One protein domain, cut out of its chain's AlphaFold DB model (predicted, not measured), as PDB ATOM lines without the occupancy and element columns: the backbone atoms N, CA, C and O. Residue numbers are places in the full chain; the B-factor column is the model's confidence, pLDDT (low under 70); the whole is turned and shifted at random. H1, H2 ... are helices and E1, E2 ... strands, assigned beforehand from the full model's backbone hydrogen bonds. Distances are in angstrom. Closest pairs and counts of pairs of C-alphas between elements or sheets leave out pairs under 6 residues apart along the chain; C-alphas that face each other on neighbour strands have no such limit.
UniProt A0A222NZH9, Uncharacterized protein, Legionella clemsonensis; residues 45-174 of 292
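This is residues 45 to 174 of the 292 residues of an uncharacterized protein of Legionella clemsonensis (UniProt A0A222NZH9). A twisted sheet of four strands is covered on one face by two crossed helices: H2 runs along E2 and E1, and the long H3 runs slantwise over E3. The small H1 packs on H2 and H3 away from the sheet, while the short strand E5 and residues 45 to 46, paired with each other, lie over part of the opposite face. The printed part has 130 residues, with three named helices and five named strands in the order E1 E2 H1 H2 E3 H3 E4 E5, and its class is mixed, helices and strands. The sheet runs E2 E1 E3 E4 and is mixed, with E3 and E4 parallel and the other neighbours antiparallel. The whole is compact, with a radius of gyration of the C-alphas of 14.0 A and spans of 42 by 35 by 23 A.

E1, residues 53 to 60, and E2, residues 65 to 71, form an antiparallel hairpin at 172 degrees, with N 57 and O 68 at 2.8 A and N 55 and O 70 at 2.9 A, within hydrogen-bond range. H1, residues 83 to 88, is not on the sheet. H2, residues 92 to 101, touches H1 at a steep tilt of 63 degrees, opposite ways, the closest C-alphas being those of Leu 87 and Ser 95, 5.9 A apart. H2 is on the sheet at a height over the sheet of 9.8 A, over E2 and E1, and runs along the strands at 12 degrees to E2 on the local plane. E3, residues 110 to 116, is antiparallel to E1 at 161 degrees, with N 113 and O 56 within hydrogen-bond range at 2.8 A. The chain order E2, H1, H2, E3 is a split strand-helix-strand unit, two strands running the same way with E1 between them, and its crossover is right-handed. H3, residues 123 to 144, is on the same face as H2, at a height over the sheet of 8.6 A. It lies over E3, with E1 and E4 only just missed at 2 of its C-alphas each, and runs slantwise to the strands at 37 degrees to E3 on the local plane. With residues 134 to 141 alone H3 touches H2 at a steep tilt of 64 degrees, the same way, with the C-alphas of Phe 98 and Cys 137 closest at 6.3 A. With residues 136 to 140 alone it touches H1, the closest C-alphas being those of Ile 83 and Cys 137 at 6.3 A, about perpendicular, only just, at 71 degrees. H2 and H3 with the sheet make two layers, helices on one face of a sheet. E4, residues 157 to 161, is parallel to E3 at 27 degrees, with N 158 and O 112 within hydrogen-bond range at 2.8 A. E3, H3 and E4 are a strand-helix-strand unit, two parallel neighbour strands with a helix between, and its crossover is right-handed. E5, residues 167 to 169, pairs with no named strand, but its residues 168 to 169 pair antiparallel with residues 45 to 46. The closest C-alphas of E5 and E1 are those of Ile 169 and Gly 56, 6.9 A apart, while E5 is apart from E4. In H1, H2 and H3 every O i to N i+4 pair is within hydrogen-bond range.

E1 begins at C-alpha 53, (-46.983, 15.452, -25.270), and is 23.3 A long. E2 measures 20.5 A, H2 14.1 A and E3 19.3 A. H3, the longest helix, is 31.5 A long and ends at C-alpha 144, (-32.333, 7.621, -0.945). E4 is 13.1 A long, and E5 ends at C-alpha 169, (-33.781, 15.613, -30.446).

The two C-alphas farthest apart are those of Ser 119 and Leu 146, at 42.0 A. The printed part has no cut. The links E2 to H1 and H3 to E4 are long. The mean pLDDT of the printed part is 71.3, and 59 residues are under 70, among them 45 to 60, 62 to 80 and 161 to 174.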
ATOM      1  N   TRP A  45     -33.508  10.911 -32.548       44.28
ATOM      2  CA  TRP A  45     -34.510  10.022 -31.974       44.28
ATOM      3  C   TRP A  45     -35.882  10.573 -32.338       44.28
ATOM      4  O   TRP A  45     -36.131  11.750 -32.116       44.28
ATOM      5  N   THR A  46     -36.748   9.755 -32.930       36.66
ATOM      6  CA  THR A  46     -38.120  10.146 -33.279       36.66
ATOM      7  C   THR A  46     -39.110   9.202 -32.611       36.66
ATOM      8  O   THR A  46     -38.810   8.032 -32.363       36.66
ATOM      9  N   THR A  47     -40.304   9.699 -32.298       37.03
ATOM     10  CA  THR A  47     -41.436   8.852 -31.896       37.03
ATOM     11  C   THR A  47     -42.615   9.200 -32.792       37.03
ATOM     12  O   THR A  47     -42.889  10.379 -32.960       37.03
ATOM     13  N   ASN A  48     -43.313   8.225 -33.389       35.28
ATOM     14  CA  ASN A  48     -44.583   8.510 -34.064       35.28
ATOM     15  C   ASN A  48     -45.596   8.957 -32.998       35.28
ATOM     16  O   ASN A  48     -46.103   8.138 -32.231       35.28
ATOM     17  N   LEU A  49     -45.804  10.273 -32.887       40.69
ATOM     18  CA  LEU A  49     -46.656  10.874 -31.859       40.69
ATOM     19  C   LEU A  49     -48.130  10.584 -32.164       40.69
ATOM     20  O   LEU A  49     -48.728  11.210 -33.031       40.69
ATOM     21  N   THR A  50     -48.717   9.656 -31.414       35.72
ATOM     22  CA  THR A  50     -50.161   9.629 -31.131       35.72
ATOM     23  C   THR A  50     -50.483  10.174 -29.732       35.72
ATOM     24  O   THR A  50     -51.621  10.061 -29.291       35.72
ATOM     25  N   ALA A  51     -49.494  10.721 -29.011       42.25
ATOM     26  CA  ALA A  51     -49.672  11.326 -27.689       42.25
ATOM     27  C   ALA A  51     -49.707  12.854 -27.756       42.25
ATOM     28  O   ALA A  51     -49.070  13.464 -28.612       42.25
ATOM     29  N   CYS A  52     -50.415  13.446 -26.793       52.72
ATOM     30  CA  CYS A  52     -50.577  14.889 -26.627       52.72
ATOM     31  C   CYS A  52     -49.254  15.611 -26.303       52.72
ATOM     32  O   CYS A  52     -49.134  16.804 -26.582       52.72
ATOM     33  N   VAL A  53     -48.283  14.908 -25.695       56.09
ATOM     34  CA  VAL A  53     -46.983  15.452 -25.270       56.09
ATOM     35  C   VAL A  53     -45.866  14.419 -25.485       56.09
ATOM     36  O   VAL A  53     -46.057  13.223 -25.254       56.09
ATOM     37  N   GLY A  54     -44.700  14.875 -25.947       61.97
ATOM     38  CA  GLY A  54     -43.463  14.094 -26.002       61.97
ATOM     39  C   GLY A  54     -42.335  14.790 -25.243       61.97
ATOM     40  O   GLY A  54     -42.217  16.010 -25.307       61.97
ATOM     41  N   VAL A  55     -41.492  14.036 -24.536       65.38
ATOM     42  CA  VAL A  55     -40.433  14.597 -23.682       65.38
ATOM     43  C   VAL A  55     -39.086  14.052 -24.101       65.38
ATOM     44  O   VAL A  55     -38.917  12.848 -24.283       65.38
ATOM     45  N   GLY A  56     -38.089  14.920 -24.205       68.44
ATOM     46  CA  GLY A  56     -36.718  14.472 -24.342       68.44
ATOM     47  C   GLY A  56     -35.753  15.184 -23.416       68.44
ATOM     48  O   GLY A  56     -35.841  16.384 -23.178       68.44
ATOM     49  N   LEU A  57     -34.840  14.398 -22.865       65.19
ATOM     50  CA  LEU A  57     -33.846  14.795 -21.885       65.19
ATOM     51  C   LEU A  57     -32.492  14.791 -22.574       65.19
ATOM     52  O   LEU A  57     -32.104  13.789 -23.168       65.19
ATOM     53  N   TYR A  58     -31.779  15.901 -22.481       69.50
ATOM     54  CA  TYR A  58     -30.463  16.082 -23.067       69.50
ATOM     55  C   TYR A  58     -29.502  16.598 -22.005       69.50
ATOM     56  O   TYR A  58     -29.701  17.675 -21.458       69.50
ATOM     57  N   TYR A  59     -28.447  15.853 -21.711       64.38
ATOM     58  CA  TYR A  59     -27.372  16.292 -20.830       64.38
ATOM     59  C   TYR A  59     -26.070  16.298 -21.616       64.38
ATOM     60  O   TYR A  59     -25.740  15.286 -22.229       64.38
ATOM     61  N   GLN A  60     -25.325  17.399 -21.578       68.62
ATOM     62  CA  GLN A  60     -23.996  17.457 -22.180       68.62
ATOM     63  C   GLN A  60     -23.036  18.259 -21.309       68.62
ATOM     64  O   GLN A  60     -23.117  19.486 -21.261       68.62
ATOM     65  N   ASP A  61     -22.108  17.556 -20.665       70.06
ATOM     66  CA  ASP A  61     -20.878  18.165 -20.163       70.06
ATOM     67  C   ASP A  61     -19.794  18.106 -21.255       70.06
ATOM     68  O   ASP A  61     -19.967  17.432 -22.272       70.06
ATOM     69  N   GLU A  62     -18.683  18.821 -21.067       60.72
ATOM     70  CA  GLU A  62     -17.589  18.973 -22.041       60.72
ATOM     71  C   GLU A  62     -17.121  17.665 -22.715       60.72
ATOM     72  O   GLU A  62     -16.544  17.723 -23.802       60.72
ATOM     73  N   LYS A  63     -17.339  16.494 -22.092       56.78
ATOM     74  CA  LYS A  63     -16.894  15.182 -22.593       56.78
ATOM     75  C   LYS A  63     -17.998  14.124 -22.682       56.78
ATOM     76  O   LYS A  63     -17.812  13.130 -23.378       56.78
ATOM     77  N   ASN A  64     -19.121  14.294 -21.989       58.84
ATOM     78  CA  ASN A  64     -20.175  13.290 -21.883       58.84
ATOM     79  C   ASN A  64     -21.516  13.858 -22.341       58.84
ATOM     80  O   ASN A  64     -22.065  14.764 -21.715       58.84
ATOM     81  N   ALA A  65     -22.099  13.241 -23.367       55.03
ATOM     82  CA  ALA A  65     -23.476  13.486 -23.779       55.03
ATOM     83  C   ALA A  65     -24.384  12.305 -23.396       55.03
ATOM     84  O   ALA A  65     -24.019  11.139 -23.571       55.03
ATOM     85  N   LYS A  66     -25.587  12.599 -22.892       61.72
ATOM     86  CA  LYS A  66     -26.655  11.628 -22.611       61.72
ATOM     87  C   LYS A  66     -27.971  12.153 -23.150       61.72
ATOM     88  O   LYS A  66     -28.296  13.323 -22.967       61.72
ATOM     89  N   ILE A  67     -28.734  11.274 -23.785       58.25
ATOM     90  CA  ILE A  67     -30.027  11.615 -24.375       58.25
ATOM     91  C   ILE A  67     -31.016  10.524 -24.026       58.25
ATOM     92  O   ILE A  67     -30.681   9.345 -24.116       58.25
ATOM     93  N   GLU A  68     -32.228  10.918 -23.675       60.12
ATOM     94  CA  GLU A  68     -33.335   9.997 -23.490       60.12
ATOM     95  C   GLU A  68     -34.605  10.610 -24.068       60.12
ATOM     96  O   GLU A  68     -34.866  11.795 -23.869       60.12
ATOM     97  N   LEU A  69     -35.382   9.810 -24.797       57.72
ATOM     98  CA  LEU A  69     -36.685  10.222 -25.305       57.72
ATOM     99  C   LEU A  69     -37.767   9.369 -24.677       57.72
ATOM    100  O   LEU A  69     -37.706   8.136 -24.681       57.72
ATOM    101  N   TYR A  70     -38.798  10.054 -24.221       61.28
ATOM    102  CA  TYR A  70     -39.954   9.456 -23.611       61.28
ATOM    103  C   TYR A  70     -41.242   9.992 -24.225       61.28
ATOM    104  O   TYR A  70     -41.341  11.134 -24.672       61.28
ATOM    105  N   HIS A  71     -42.231   9.114 -24.269       56.34
ATOM    106  CA  HIS A  71     -43.534   9.361 -24.849       56.34
ATOM    107  C   HIS A  71     -44.560   8.881 -23.841       56.34
ATOM    108  O   HIS A  71     -44.509   7.707 -23.465       56.34
ATOM    109  N   SER A  72     -45.515   9.723 -23.443       52.38
ATOM    110  CA  SER A  72     -46.642   9.194 -22.690       52.38
ATOM    111  C   SER A  72     -47.948   9.976 -22.784       52.38
ATOM    112  O   SER A  72     -48.015  11.189 -22.627       52.38
ATOM    113  N   LEU A  73     -49.017   9.189 -22.929       43.19
ATOM    114  CA  LEU A  73     -50.416   9.523 -22.661       43.19
ATOM    115  C   LEU A  73     -50.705   9.851 -21.174       43.19
ATOM    116  O   LEU A  73     -51.804  10.298 -20.858       43.19
ATOM    117  N   SER A  74     -49.768   9.602 -20.253       42.53
ATOM    118  CA  SER A  74     -49.969   9.637 -18.793       42.53
ATOM    119  C   SER A  74     -49.371  10.851 -18.069       42.53
ATOM    120  O   SER A  74     -49.466  10.930 -16.844       42.53
ATOM    121  N   GLU A  75     -48.813  11.834 -18.783       49.09
ATOM    122  CA  GLU A  75     -48.135  13.003 -18.181       49.09
ATOM    123  C   GLU A  75     -49.078  13.986 -17.457       49.09
ATOM    124  O   GLU A  75     -48.629  14.916 -16.787       49.09
ATOM    125  N   HIS A  76     -50.389  13.745 -17.487       51.00
ATOM    126  CA  HIS A  76     -51.387  14.595 -16.836       51.00
ATOM    127  C   HIS A  76     -51.409  14.529 -15.293       51.00
ATOM    128  O   HIS A  76     -52.218  15.233 -14.694       51.00
ATOM    129  N   TYR A  77     -50.531  13.754 -14.633       55.69
ATOM    130  CA  TYR A  77     -50.558  13.575 -13.166       55.69
ATOM    131  C   TYR A  77     -49.194  13.641 -12.446       55.69
ATOM    132  O   TYR A  77     -49.075  13.201 -11.304       55.69
ATOM    133  N   LEU A  78     -48.148  14.215 -13.054       61.16
ATOM    134  CA  LEU A  78     -46.835  14.339 -12.386       61.16
ATOM    135  C   LEU A  78     -46.849  15.282 -11.171       61.16
ATOM    136  O   LEU A  78     -46.044  15.129 -10.245       61.16
ATOM    137  N   ASP A  79     -47.785  16.232 -11.141       63.62
ATOM    138  CA  ASP A  79     -47.892  17.196 -10.041       63.62
ATOM    139  C   ASP A  79     -48.297  16.543  -8.716       63.62
ATOM    140  O   ASP A  79     -47.906  17.029  -7.660       63.62
ATOM    141  N   ASP A  80     -48.948  15.377  -8.760       69.75
ATOM    142  CA  ASP A  80     -49.441  14.661  -7.574       69.75
ATOM    143  C   ASP A  80     -48.813  13.271  -7.401       69.75
ATOM    144  O   ASP A  80     -49.060  12.592  -6.407       69.75
ATOM    145  N   ILE A  81     -47.941  12.847  -8.323       76.69
ATOM    146  CA  ILE A  81     -47.336  11.517  -8.253       76.69
ATOM    147  C   ILE A  81     -46.381  11.389  -7.055       76.69
ATOM    148  O   ILE A  81     -45.520  12.249  -6.818       76.69
ATOM    149  N   ASN A  82     -46.521  10.291  -6.306       86.25
ATOM    150  CA  ASN A  82     -45.539   9.842  -5.326       86.25
ATOM    151  C   ASN A  82     -44.477   9.002  -6.048       86.25
ATOM    152  O   ASN A  82     -44.786   7.955  -6.610       86.25
ATOM    153  N   ILE A  83     -43.223   9.464  -6.036       85.38
ATOM    154  CA  ILE A  83     -42.130   8.820  -6.779       85.38
ATOM    155  C   ILE A  83     -41.871   7.389  -6.292       85.38
ATOM    156  O   ILE A  83     -41.642   6.519  -7.121       85.38
ATOM    157  N   GLY A  84     -41.934   7.134  -4.981       84.38
ATOM    158  CA  GLY A  84     -41.690   5.794  -4.434       84.38
ATOM    159  C   GLY A  84     -42.749   4.795  -4.895       84.38
ATOM    160  O   GLY A  84     -42.415   3.786  -5.501       84.38
ATOM    161  N   GLU A  85     -44.024   5.141  -4.716       85.44
ATOM    162  CA  GLU A  85     -45.150   4.307  -5.159       85.44
ATOM    163  C   GLU A  85     -45.149   4.098  -6.681       85.44
ATOM    164  O   GLU A  85     -45.436   3.008  -7.171       85.44
ATOM    165  N   ALA A  86     -44.805   5.133  -7.450       78.88
ATOM    166  CA  ALA A  86     -44.709   5.018  -8.898       78.88
ATOM    167  C   ALA A  86     -43.581   4.073  -9.337       78.88
ATOM    168  O   ALA A  86     -43.762   3.349 -10.313       78.88
ATOM    169  N   LEU A  87     -42.447   4.051  -8.628       76.38
ATOM    170  CA  LEU A  87     -41.372   3.089  -8.878       76.38
ATOM    171  C   LEU A  87     -41.795   1.663  -8.497       76.38
ATOM    172  O   LEU A  87     -41.595   0.753  -9.296       76.38
ATOM    173  N   ASP A  88     -42.446   1.478  -7.346       78.62
ATOM    174  CA  ASP A  88     -42.946   0.167  -6.898       78.62
ATOM    175  C   ASP A  88     -43.975  -0.423  -7.879       78.62
ATOM    176  O   ASP A  88     -44.003  -1.629  -8.135       78.62
ATOM    177  N   ASN A  89     -44.785   0.444  -8.492       70.56
ATOM    178  CA  ASN A  89     -45.773   0.082  -9.506       70.56
ATOM    179  C   ASN A  89     -45.200  -0.005 -10.934       70.56
ATOM    180  O   ASN A  89     -45.972  -0.159 -11.882       70.56
ATOM    181  N   ASN A  90     -43.877   0.087 -11.110       65.12
ATOM    182  CA  ASN A  90     -43.200   0.068 -12.410       65.12
ATOM    183  C   ASN A  90     -43.762   1.100 -13.404       65.12
ATOM    184  O   ASN A  90     -43.989   0.804 -14.576       65.12
ATOM    185  N   ASN A  91     -44.011   2.329 -12.949       70.31
ATOM    186  CA  ASN A  91     -44.376   3.416 -13.850       70.31
ATOM    187  C   ASN A  91     -43.208   3.703 -14.807       70.31
ATOM    188  O   ASN A  91     -42.135   4.127 -14.368       70.31
ATOM    189  N   ASP A  92     -43.425   3.500 -16.107       61.97
ATOM    190  CA  ASP A  92     -42.372   3.598 -17.125       61.97
ATOM    191  C   ASP A  92     -41.687   4.970 -17.151       61.97
ATOM    192  O   ASP A  92     -40.466   5.057 -17.295       61.97
ATOM    193  N   TYR A  93     -42.456   6.051 -16.985       69.25
ATOM    194  CA  TYR A  93     -41.910   7.405 -17.029       69.25
ATOM    195  C   TYR A  93     -41.016   7.691 -15.835       69.25
ATOM    196  O   TYR A  93     -39.874   8.121 -15.990       69.25
ATOM    197  N   VAL A  94     -41.540   7.442 -14.632       73.56
ATOM    198  CA  VAL A  94     -40.811   7.692 -13.388       73.56
ATOM    199  C   VAL A  94     -39.576   6.799 -13.316       73.56
ATOM    200  O   VAL A  94     -38.521   7.269 -12.902       73.56
ATOM    201  N   SER A  95     -39.667   5.554 -13.789       71.62
ATOM    202  CA  SER A  95     -38.535   4.623 -13.855       71.62
ATOM    203  C   SER A  95     -37.446   5.107 -14.816       71.62
ATOM    204  O   SER A  95     -36.267   5.105 -14.461       71.62
ATOM    205  N   MET A  96     -37.827   5.584 -16.006       73.94
ATOM    206  CA  MET A  96     -36.898   6.185 -16.967       73.94
ATOM    207  C   MET A  96     -36.231   7.437 -16.390       73.94
ATOM    208  O   MET A  96     -35.003   7.531 -16.411       73.94
ATOM    209  N   LEU A  97     -37.016   8.364 -15.823       75.50
ATOM    210  CA  LEU A  97     -36.496   9.583 -15.198       75.50
ATOM    211  C   LEU A  97     -35.513   9.249 -14.082       75.50
ATOM    212  O   LEU A  97     -34.406   9.788 -14.051       75.50
ATOM    213  N   PHE A  98     -35.908   8.344 -13.185       78.75
ATOM    214  CA  PHE A  98     -35.084   7.906 -12.070       78.75
ATOM    215  C   PHE A  98     -33.756   7.348 -12.572       78.75
ATOM    216  O   PHE A  98     -32.699   7.791 -12.131       78.75
ATOM    217  N   TYR A  99     -33.791   6.439 -13.548       75.38
ATOM    218  CA  TYR A  99     -32.586   5.841 -14.109       75.38
ATOM    219  C   TYR A  99     -31.692   6.862 -14.833       75.38
ATOM    220  O   TYR A  99     -30.473   6.854 -14.653       75.38
ATOM    221  N   PHE A 100     -32.266   7.758 -15.639       73.44
ATOM    222  CA  PHE A 100     -31.515   8.786 -16.362       73.44
ATOM    223  C   PHE A 100     -30.822   9.753 -15.396       73.44
ATOM    224  O   PHE A 100     -29.601   9.910 -15.436       73.44
ATOM    225  N   LEU A 101     -31.586  10.345 -14.473       82.75
ATOM    226  CA  LEU A 101     -31.080  11.290 -13.473       82.75
ATOM    227  C   LEU A 101     -30.051  10.627 -12.556       82.75
ATOM    228  O   LEU A 101     -29.036  11.232 -12.207       82.75
ATOM    229  N   ASN A 102     -30.250   9.351 -12.220       80.50
ATOM    230  CA  ASN A 102     -29.311   8.612 -11.394       80.50
ATOM    231  C   ASN A 102     -27.990   8.264 -12.102       80.50
ATOM    232  O   ASN A 102     -27.045   7.810 -11.463       80.50
ATOM    233  N   GLN A 103     -27.850   8.539 -13.392       76.81
ATOM    234  CA  GLN A 103     -26.554   8.469 -14.062       76.81
ATOM    235  C   GLN A 103     -25.849   9.824 -14.147       76.81
ATOM    236  O   GLN A 103     -24.712   9.879 -14.617       76.81
ATOM    237  N   LEU A 104     -26.504  10.914 -13.754       80.75
ATOM    238  CA  LEU A 104     -25.904  12.241 -13.775       80.75
ATOM    239  C   LEU A 104     -25.059  12.471 -12.516       80.75
ATOM    240  O   LEU A 104     -25.348  11.936 -11.437       80.75
ATOM    241  N   THR A 105     -24.005  13.264 -12.680       84.50
ATOM    242  CA  THR A 105     -23.178  13.818 -11.598       84.50
ATOM    243  C   THR A 105     -23.750  15.148 -11.111       84.50
ATOM    244  O   THR A 105     -23.779  15.408  -9.912       84.50
ATOM    245  N   GLU A 106     -24.280  15.954 -12.030       88.88
ATOM    246  CA  GLU A 106     -24.987  17.202 -11.765       88.88
ATOM    247  C   GLU A 106     -26.070  17.464 -12.821       88.88
ATOM    248  O   GLU A 106     -26.199  16.726 -13.793       88.88
ATOM    249  N   THR A 107     -26.858  18.523 -12.642       90.31
ATOM    250  CA  THR A 107     -28.005  18.850 -13.509       90.31
ATOM    251  C   THR A 107     -27.861  20.181 -14.240       90.31
ATOM    252  O   THR A 107     -28.745  20.529 -15.012       90.31
ATOM    253  N   SER A 108     -26.777  20.935 -14.038       87.88
ATOM    254  CA  SER A 108     -26.568  22.263 -14.645       87.88
ATOM    255  C   SER A 108     -26.593  22.237 -16.179       87.88
ATOM    256  O   SER A 108     -27.112  23.154 -16.810       87.88
ATOM    257  N   HIS A 109     -26.098  21.147 -16.766       84.00
ATOM    258  CA  HIS A 109     -26.049  20.915 -18.207       84.00
ATOM    259  C   HIS A 109     -27.274  20.176 -18.771       84.00
ATOM    260  O   HIS A 109     -27.304  19.845 -19.955       84.00
ATOM    261  N   LEU A 110     -28.277  19.885 -17.935       84.19
ATOM    262  CA  LEU A 110     -29.507  19.234 -18.372       84.19
ATOM    263  C   LEU A 110     -30.402  20.243 -19.104       84.19
ATOM    264  O   LEU A 110     -30.726  21.303 -18.568       84.19
ATOM    265  N   LYS A 111     -30.840  19.880 -20.303       83.94
ATOM    266  CA  LYS A 111     -31.913  20.514 -21.064       83.94
ATOM    267  C   LYS A 111     -33.042  19.514 -21.251       83.94
ATOM    268  O   LYS A 111     -32.806  18.333 -21.504       83.94
ATOM    269  N   ILE A 112     -34.268  19.986 -21.117       81.88
ATOM    270  CA  ILE A 112     -35.481  19.196 -21.274       81.88
ATOM    271  C   ILE A 112     -36.284  19.842 -22.385       81.88
ATOM    272  O   ILE A 112     -36.542  21.040 -22.352       81.88
ATOM    273  N   TYR A 113     -36.689  19.045 -23.355       77.00
ATOM    274  CA  TYR A 113     -37.489  19.499 -24.475       77.00
ATOM    275  C   TYR A 113     -38.852  18.835 -24.414       77.00
ATOM    276  O   TYR A 113     -38.960  17.636 -24.150       77.00
ATOM    277  N   VAL A 114     -39.886  19.631 -24.652       75.25
ATOM    278  CA  VAL A 114     -41.282  19.230 -24.517       75.25
ATOM    279  C   VAL A 114     -41.977  19.516 -25.831       75.25
ATOM    280  O   VAL A 114     -42.181  20.669 -26.198       75.25
ATOM    281  N   ALA A 115     -42.313  18.469 -26.561       69.75
ATOM    282  CA  ALA A 115     -43.101  18.558 -27.770       69.75
ATOM    283  C   ALA A 115     -44.582  18.601 -27.399       69.75
ATOM    284  O   ALA A 115     -45.111  17.644 -26.841       69.75
ATOM    285  N   CYS A 116     -45.228  19.718 -27.710       64.31
ATOM    286  CA  CYS A 116     -46.605  20.006 -27.337       64.31
ATOM    287  C   CYS A 116     -47.489  19.989 -28.590       64.31
ATOM    288  O   CYS A 116     -47.303  20.836 -29.470       64.31
ATOM    289  N   ASP A 117     -48.457  19.069 -28.661       60.47
ATOM    290  CA  ASP A 117     -49.521  19.116 -29.668       60.47
ATOM    291  C   ASP A 117     -50.499  20.255 -29.317       60.47
ATOM    292  O   ASP A 117     -51.213  20.153 -28.314       60.47
ATOM    293  N   PRO A 118     -50.581  21.350 -30.091       58.69
ATOM    294  CA  PRO A 118     -51.410  22.504 -29.750       58.69
ATOM    295  C   PRO A 118     -52.913  22.189 -29.687       58.69
ATOM    296  O   PRO A 118     -53.665  22.981 -29.120       58.69
ATOM    297  N   SER A 119     -53.368  21.062 -30.246       57.62
ATOM    298  CA  SER A 119     -54.765  20.625 -30.170       57.62
ATOM    299  C   SER A 119     -55.117  19.939 -28.846       57.62
ATOM    300  O   SER A 119     -56.294  19.888 -28.484       57.62
ATOM    301  N   HIS A 120     -54.127  19.438 -28.100       59.25
ATOM    302  CA  HIS A 120     -54.350  18.620 -26.898       59.25
ATOM    303  C   HIS A 120     -53.487  19.003 -25.684       59.25
ATOM    304  O   HIS A 120     -53.696  18.491 -24.580       59.25
ATOM    305  N   SER A 121     -52.540  19.921 -25.855       64.31
ATOM    306  CA  SER A 121     -51.536  20.287 -24.855       64.31
ATOM    307  C   SER A 121     -51.540  21.791 -24.566       64.31
ATOM    308  O   SER A 121     -52.065  22.604 -25.330       64.31
ATOM    309  N   ASN A 122     -50.973  22.172 -23.426       74.00
ATOM    310  CA  ASN A 122     -50.756  23.563 -23.058       74.00
ATOM    311  C   ASN A 122     -49.310  23.693 -22.594       74.00
ATOM    312  O   ASN A 122     -48.966  23.239 -21.506       74.00
ATOM    313  N   SER A 123     -48.479  24.351 -23.401       75.44
ATOM    314  CA  SER A 123     -47.031  24.394 -23.184       75.44
ATOM    315  C   SER A 123     -46.627  24.883 -21.795       75.44
ATOM    316  O   SER A 123     -45.685  24.352 -21.220       75.44
ATOM    317  N   GLU A 124     -47.327  25.866 -21.232       82.56
ATOM    318  CA  GLU A 124     -47.005  26.401 -19.905       82.56
ATOM    319  C   GLU A 124     -47.386  25.428 -18.787       82.56
ATOM    320  O   GLU A 124     -46.602  25.193 -17.864       82.56
ATOM    321  N   ARG A 125     -48.563  24.801 -18.891       80.69
ATOM    322  CA  ARG A 125     -48.972  23.734 -17.973       80.69
ATOM    323  C   ARG A 125     -47.994  22.566 -18.040       80.69
ATOM    324  O   ARG A 125     -47.533  22.109 -17.000       80.69
ATOM    325  N   ASP A 126     -47.670  22.101 -19.239       77.44
ATOM    326  CA  ASP A 126     -46.910  20.870 -19.436       77.44
ATOM    327  C   ASP A 126     -45.440  21.062 -19.014       77.44
ATOM    328  O   ASP A 126     -44.893  20.227 -18.293       77.44
ATOM    329  N   LYS A 127     -44.840  22.236 -19.287       84.38
ATOM    330  CA  LYS A 127     -43.550  22.631 -18.688       84.38
ATOM    331  C   LYS A 127     -43.581  22.576 -17.162       84.38
ATOM    332  O   LYS A 127     -42.649  22.057 -16.553       84.38
ATOM    333  N   ARG A 128     -44.636  23.111 -16.532       85.81
ATOM    334  CA  ARG A 128     -44.758  23.133 -15.066       85.81
ATOM    335  C   ARG A 128     -44.877  21.725 -14.484       85.81
ATOM    336  O   ARG A 128     -44.214  21.425 -13.495       85.81
ATOM    337  N   LEU A 129     -45.683  20.864 -15.107       80.69
ATOM    338  CA  LEU A 129     -45.848  19.469 -14.694       80.69
ATOM    339  C   LEU A 129     -44.519  18.707 -14.757       80.69
ATOM    340  O   LEU A 129     -44.157  18.018 -13.804       80.69
ATOM    341  N   LEU A 130     -43.761  18.889 -15.840       82.25
ATOM    342  CA  LEU A 130     -42.453  18.259 -16.015       82.25
ATOM    343  C   LEU A 130     -41.419  18.807 -15.035       82.25
ATOM    344  O   LEU A 130     -40.704  18.033 -14.404       82.25
ATOM    345  N   PHE A 131     -41.384  20.124 -14.840       88.88
ATOM    346  CA  PHE A 131     -40.543  20.765 -13.833       88.88
ATOM    347  C   PHE A 131     -40.777  20.181 -12.435       88.88
ATOM    348  O   PHE A 131     -39.822  19.787 -11.759       88.88
ATOM    349  N   ASN A 132     -42.042  20.072 -12.020       86.94
ATOM    350  CA  ASN A 132     -42.412  19.530 -10.717       86.94
ATOM    351  C   ASN A 132     -42.066  18.037 -10.610       86.94
ATOM    352  O   ASN A 132     -41.438  17.623  -9.633       86.94
ATOM    353  N   GLY A 133     -42.406  17.236 -11.625       85.69
ATOM    354  CA  GLY A 133     -42.115  15.801 -11.660       85.69
ATOM    355  C   GLY A 133     -40.616  15.485 -11.600       85.69
ATOM    356  O   GLY A 133     -40.184  14.665 -10.785       85.69
ATOM    357  N   ILE A 134     -39.803  16.179 -12.403       88.44
ATOM    358  CA  ILE A 134     -38.346  15.993 -12.430       88.44
ATOM    359  C   ILE A 134     -37.729  16.390 -11.086       88.44
ATOM    360  O   ILE A 134     -36.949  15.622 -10.523       88.44
ATOM    361  N   ASN A 135     -38.107  17.541 -10.521       92.31
ATOM    362  CA  ASN A 135     -37.577  17.979  -9.227       92.31
ATOM    363  C   ASN A 135     -37.999  17.066  -8.067       92.31
ATOM    364  O   ASN A 135     -37.193  16.804  -7.172       92.31
ATOM    365  N   LYS A 136     -39.212  16.504  -8.094       91.38
ATOM    366  CA  LYS A 136     -39.614  15.448  -7.150       91.38
ATOM    367  C   LYS A 136     -38.734  14.207  -7.274       91.38
ATOM    368  O   LYS A 136     -38.304  13.671  -6.254       91.38
ATOM    369  N   CYS A 137     -38.443  13.767  -8.499       89.00
ATOM    370  CA  CYS A 137     -37.566  12.625  -8.743       89.00
ATOM    371  C   CYS A 137     -36.137  12.891  -8.231       89.00
ATOM    372  O   CYS A 137     -35.582  12.065  -7.510       89.00
ATOM    373  N   ILE A 138     -35.581  14.079  -8.497       93.31
ATOM    374  CA  ILE A 138     -34.280  14.524  -7.966       93.31
ATOM    375  C   ILE A 138     -34.264  14.483  -6.433       93.31
ATOM    376  O   ILE A 138     -33.352  13.908  -5.838       93.31
ATOM    377  N   ASN A 139     -35.287  15.044  -5.784       93.69
ATOM    378  CA  ASN A 139     -35.393  15.044  -4.324       93.69
ATOM    379  C   ASN A 139     -35.466  13.621  -3.758       93.69
ATOM    380  O   ASN A 139     -34.823  13.319  -2.751       93.69
ATOM    381  N   TYR A 140     -36.212  12.735  -4.420       92.56
ATOM    382  CA  TYR A 140     -36.284  11.326  -4.050       92.56
ATOM    383  C   TYR A 140     -34.921  10.627  -4.192       92.56
ATOM    384  O   TYR A 140     -34.506   9.924  -3.270       92.56
ATOM    385  N   ILE A 141     -34.192  10.849  -5.291       91.31
ATOM    386  CA  ILE A 141     -32.844  10.296  -5.502       91.31
ATOM    387  C   ILE A 141     -31.882  10.793  -4.418       91.31
ATOM    388  O   ILE A 141     -31.211   9.986  -3.778       91.31
ATOM    389  N   ASN A 142     -31.841  12.103  -4.161       93.88
ATOM    390  CA  ASN A 142     -30.954  12.694  -3.157       93.88
ATOM    391  C   ASN A 142     -31.227  12.141  -1.750       93.88
ATOM    392  O   ASN A 142     -30.289  11.872  -1.002       93.88
ATOM    393  N   LYS A 143     -32.503  11.914  -1.405       92.62
ATOM    394  CA  LYS A 143     -32.900  11.337  -0.114       92.62
ATOM    395  C   LYS A 143     -32.467   9.874   0.047       92.62
ATOM    396  O   LYS A 143     -32.144   9.476   1.161       92.62
ATOM    397  N   ASN A 144     -32.483   9.081  -1.029       87.94
ATOM    398  CA  ASN A 144     -32.333   7.621  -0.945       87.94
ATOM    399  C   ASN A 144     -30.984   7.072  -1.448       87.94
ATOM    400  O   ASN A 144     -30.654   5.937  -1.121       87.94
ATOM    401  N   GLN A 145     -30.203   7.821  -2.240       82.94
ATOM    402  CA  GLN A 145     -29.004   7.295  -2.923       82.94
ATOM    403  C   GLN A 145     -27.700   8.064  -2.653       82.94
ATOM    404  O   GLN A 145     -26.761   7.963  -3.439       82.94
ATOM    405  N   LEU A 146     -27.613   8.828  -1.555       80.75
ATOM    406  CA  LEU A 146     -26.418   9.621  -1.195       80.75
ATOM    407  C   LEU A 146     -25.914  10.511  -2.351       80.75
ATOM    408  O   LEU A 146     -24.714  10.717  -2.531       80.75
ATOM    409  N   LYS A 147     -26.847  11.037  -3.150       87.25
ATOM    410  CA  LYS A 147     -26.572  11.985  -4.232       87.25
ATOM    411  C   LYS A 147     -26.862  13.416  -3.803       87.25
ATOM    412  O   LYS A 147     -27.571  13.673  -2.833       87.25
ATOM    413  N   SER A 148     -26.303  14.367  -4.544       91.50
ATOM    414  CA  SER A 148     -26.536  15.801  -4.343       91.50
ATOM    415  C   SER A 148     -26.775  16.504  -5.677       91.50
ATOM    416  O   SER A 148     -26.133  17.498  -6.009       91.50
ATOM    417  N   LEU A 149     -27.703  15.961  -6.467       92.75
ATOM    418  CA  LEU A 149     -28.152  16.585  -7.707       92.75
ATOM    419  C   LEU A 149     -28.887  17.889  -7.380       92.75
ATOM    420  O   LEU A 149     -29.799  17.900  -6.551       92.75
ATOM    421  N   ARG A 150     -28.513  18.994  -8.032       93.94
ATOM    422  CA  ARG A 150     -29.250  20.259  -7.907       93.94
ATOM    423  C   ARG A 150     -30.630  20.118  -8.549       93.94
ATOM    424  O   ARG A 150     -30.769  19.451  -9.575       93.94
ATOM    425  N   THR A 151     -31.638  20.766  -7.980       93.94
ATOM    426  CA  THR A 151     -32.937  20.899  -8.649       93.94
ATOM    427  C   THR A 151     -32.772  21.686  -9.943       93.94
ATOM    428  O   THR A 151     -31.978  22.630 -10.002       93.94
ATOM    429  N   ILE A 152     -33.519  21.304 -10.972       93.62
ATOM    430  CA  ILE A 152     -33.548  22.039 -12.235       93.62
ATOM    431  C   ILE A 152     -34.325  23.344 -12.073       93.62
ATOM    432  O   ILE A 152     -35.147  23.484 -11.163       93.62
ATOM    433  N   ASN A 153     -34.094  24.286 -12.981       93.00
ATOM    434  CA  ASN A 153     -34.889  25.499 -13.137       93.00
ATOM    435  C   ASN A 153     -35.842  25.383 -14.346       93.00
ATOM    436  O   ASN A 153     -35.642  24.557 -15.232       93.00
ATOM    437  N   LEU A 154     -36.879  26.227 -14.402       89.75
ATOM    438  CA  LEU A 154     -37.818  26.244 -15.535       89.75
ATOM    439  C   LEU A 154     -37.154  26.642 -16.864       89.75
ATOM    440  O   LEU A 154     -37.612  26.208 -17.913       89.75
ATOM    441  N   ALA A 155     -36.074  27.430 -16.833       90.31
ATOM    442  CA  ALA A 155     -35.351  27.840 -18.039       90.31
ATOM    443  C   ALA A 155     -34.605  26.675 -18.718       90.31
ATOM    444  O   ALA A 155     -34.238  26.784 -19.884       90.31
ATOM    445  N   GLN A 156     -34.414  25.553 -18.019       90.69
ATOM    446  CA  GLN A 156     -33.905  24.308 -18.592       90.69
ATOM    447  C   GLN A 156     -34.976  23.524 -19.364       90.69
ATOM    448  O   GLN A 156     -34.635  22.506 -19.960       90.69
ATOM    449  N   ILE A 157     -36.245  23.964 -19.356       88.00
ATOM    450  CA  ILE A 157     -37.350  23.305 -20.061       88.00
ATOM    451  C   ILE A 157     -37.812  24.150 -21.251       88.00
ATOM    452  O   ILE A 157     -38.429  25.208 -21.104       88.00
ATOM    453  N   GLU A 158     -37.572  23.637 -22.448       86.06
ATOM    454  CA  GLU A 158     -37.943  24.255 -23.713       86.06
ATOM    455  C   GLU A 158     -39.171  23.550 -24.298       86.06
ATOM    456  O   GLU A 158     -39.153  22.343 -24.526       86.06
ATOM    457  N   ALA A 159     -40.256  24.293 -24.542       76.81
ATOM    458  CA  ALA A 159     -41.401  23.734 -25.256       76.81
ATOM    459  C   ALA A 159     -41.285  24.038 -26.742       76.81
ATOM    460  O   ALA A 159     -41.066  25.181 -27.139       76.81
ATOM    461  N   ILE A 160     -41.512  23.007 -27.537       71.75
ATOM    462  CA  ILE A 160     -41.496  23.038 -28.984       71.75
ATOM    463  C   ILE A 160     -42.927  22.779 -29.427       71.75
ATOM    464  O   ILE A 160     -43.531  21.759 -29.088       71.75
ATOM    465  N   LYS A 161     -43.482  23.723 -30.182       67.19
ATOM    466  CA  LYS A 161     -44.765  23.507 -30.836       67.19
ATOM    467  C   LYS A 161     -44.543  22.508 -31.965       67.19
ATOM    468  O   LYS A 161     -43.755  22.782 -32.864       67.19
ATOM    469  N   VAL A 162     -45.238  21.381 -31.915       60.12
ATOM    470  CA  VAL A 162     -45.209  20.387 -32.987       60.12
ATOM    471  C   VAL A 162     -46.616  20.212 -33.527       60.12
ATOM    472  O   VAL A 162     -47.582  20.225 -32.766       60.12
ATOM    473  N   GLU A 163     -46.756  20.095 -34.842       52.12
ATOM    474  CA  GLU A 163     -47.998  19.558 -35.392       52.12
ATOM    475  C   GLU A 163     -48.122  18.083 -34.987       52.12
ATOM    476  O   GLU A 163     -47.128  17.440 -34.641       52.12
ATOM    477  N   VAL A 164     -49.347  17.555 -34.978       46.69
ATOM    478  CA  VAL A 164     -49.628  16.156 -34.629       46.69
ATOM    479  C   VAL A 164     -48.653  15.235 -35.373       46.69
ATOM    480  O   VAL A 164     -48.686  15.152 -36.600       46.69
ATOM    481  N   GLY A 165     -47.799  14.521 -34.640       50.62
ATOM    482  CA  GLY A 165     -46.838  13.595 -35.237       50.62
ATOM    483  C   GLY A 165     -45.382  14.056 -35.156       50.62
ATOM    484  O   GLY A 165     -44.935  14.958 -35.847       50.62
ATOM    485  N   SER A 166     -44.616  13.298 -34.379       54.12
ATOM    486  CA  SER A 166     -43.161  13.166 -34.426       54.12
ATOM    487  C   SER A 166     -42.320  14.419 -34.178       54.12
ATOM    488  O   SER A 166     -42.047  15.209 -35.078       54.12
ATOM    489  N   PHE A 167     -41.782  14.505 -32.959       58.59
ATOM    490  CA  PHE A 167     -40.670  15.390 -32.611       58.59
ATOM    491  C   PHE A 167     -39.353  14.617 -32.547       58.59
ATOM    492  O   PHE A 167     -39.350  13.387 -32.401       58.59
ATOM    493  N   PHE A 168     -38.244  15.349 -32.613       61.81
ATOM    494  CA  PHE A 168     -36.918  14.785 -32.444       61.81
ATOM    495  C   PHE A 168     -35.990  15.623 -31.578       61.81
ATOM    496  O   PHE A 168     -36.160  16.835 -31.452       61.81
ATOM    497  N   ILE A 169     -34.948  14.968 -31.059       55.16
ATOM    498  CA  ILE A 169     -33.781  15.613 -30.446       55.16
ATOM    499  C   ILE A 169     -32.520  14.906 -30.915       55.16
ATOM    500  O   ILE A 169     -32.485  13.676 -31.029       55.16
ATOM    501  N   THR A 170     -31.490  15.701 -31.172       56.53
ATOM    502  CA  THR A 170     -30.172  15.228 -31.581       56.53
ATOM    503  C   THR A 170     -29.121  15.334 -30.489       56.53
ATOM    504  O   THR A 170     -29.301  16.057 -29.511       56.53
ATOM    505  N   ALA A 171     -27.981  14.658 -30.670       50.59
ATOM    506  CA  ALA A 171     -26.852  14.794 -29.737       50.59
ATOM    507  C   ALA A 171     -26.125  16.131 -29.803       50.59
ATOM    508  O   ALA A 171     -25.269  16.375 -28.971       50.59
ATOM    509  N   THR A 172     -26.459  16.992 -30.761       52.94
ATOM    510  CA  THR A 172     -26.028  18.396 -30.755       52.94
ATOM    511  C   THR A 172     -27.078  19.310 -30.121       52.94
ATOM    512  O   THR A 172     -26.948  20.529 -30.182       52.94
ATOM    513  N   GLY A 173     -28.149  18.753 -29.544       50.25
ATOM    514  CA  GLY A 173     -29.260  19.518 -28.977       50.25
ATOM    515  C   GLY A 173     -30.163  20.170 -30.027       50.25
ATOM    516  O   GLY A 173     -31.045  20.945 -29.668       50.25
ATOM    517  N   LYS A 174     -29.975  19.867 -31.321       62.25
ATOM    518  CA  LYS A 174     -30.926  20.261 -32.365       62.25
ATOM    519  C   LYS A 174     -32.230  19.501 -32.178       62.25
ATOM    520  O   LYS A 174     -32.206  18.286 -31.980       62.25
TER     521      LYS A 174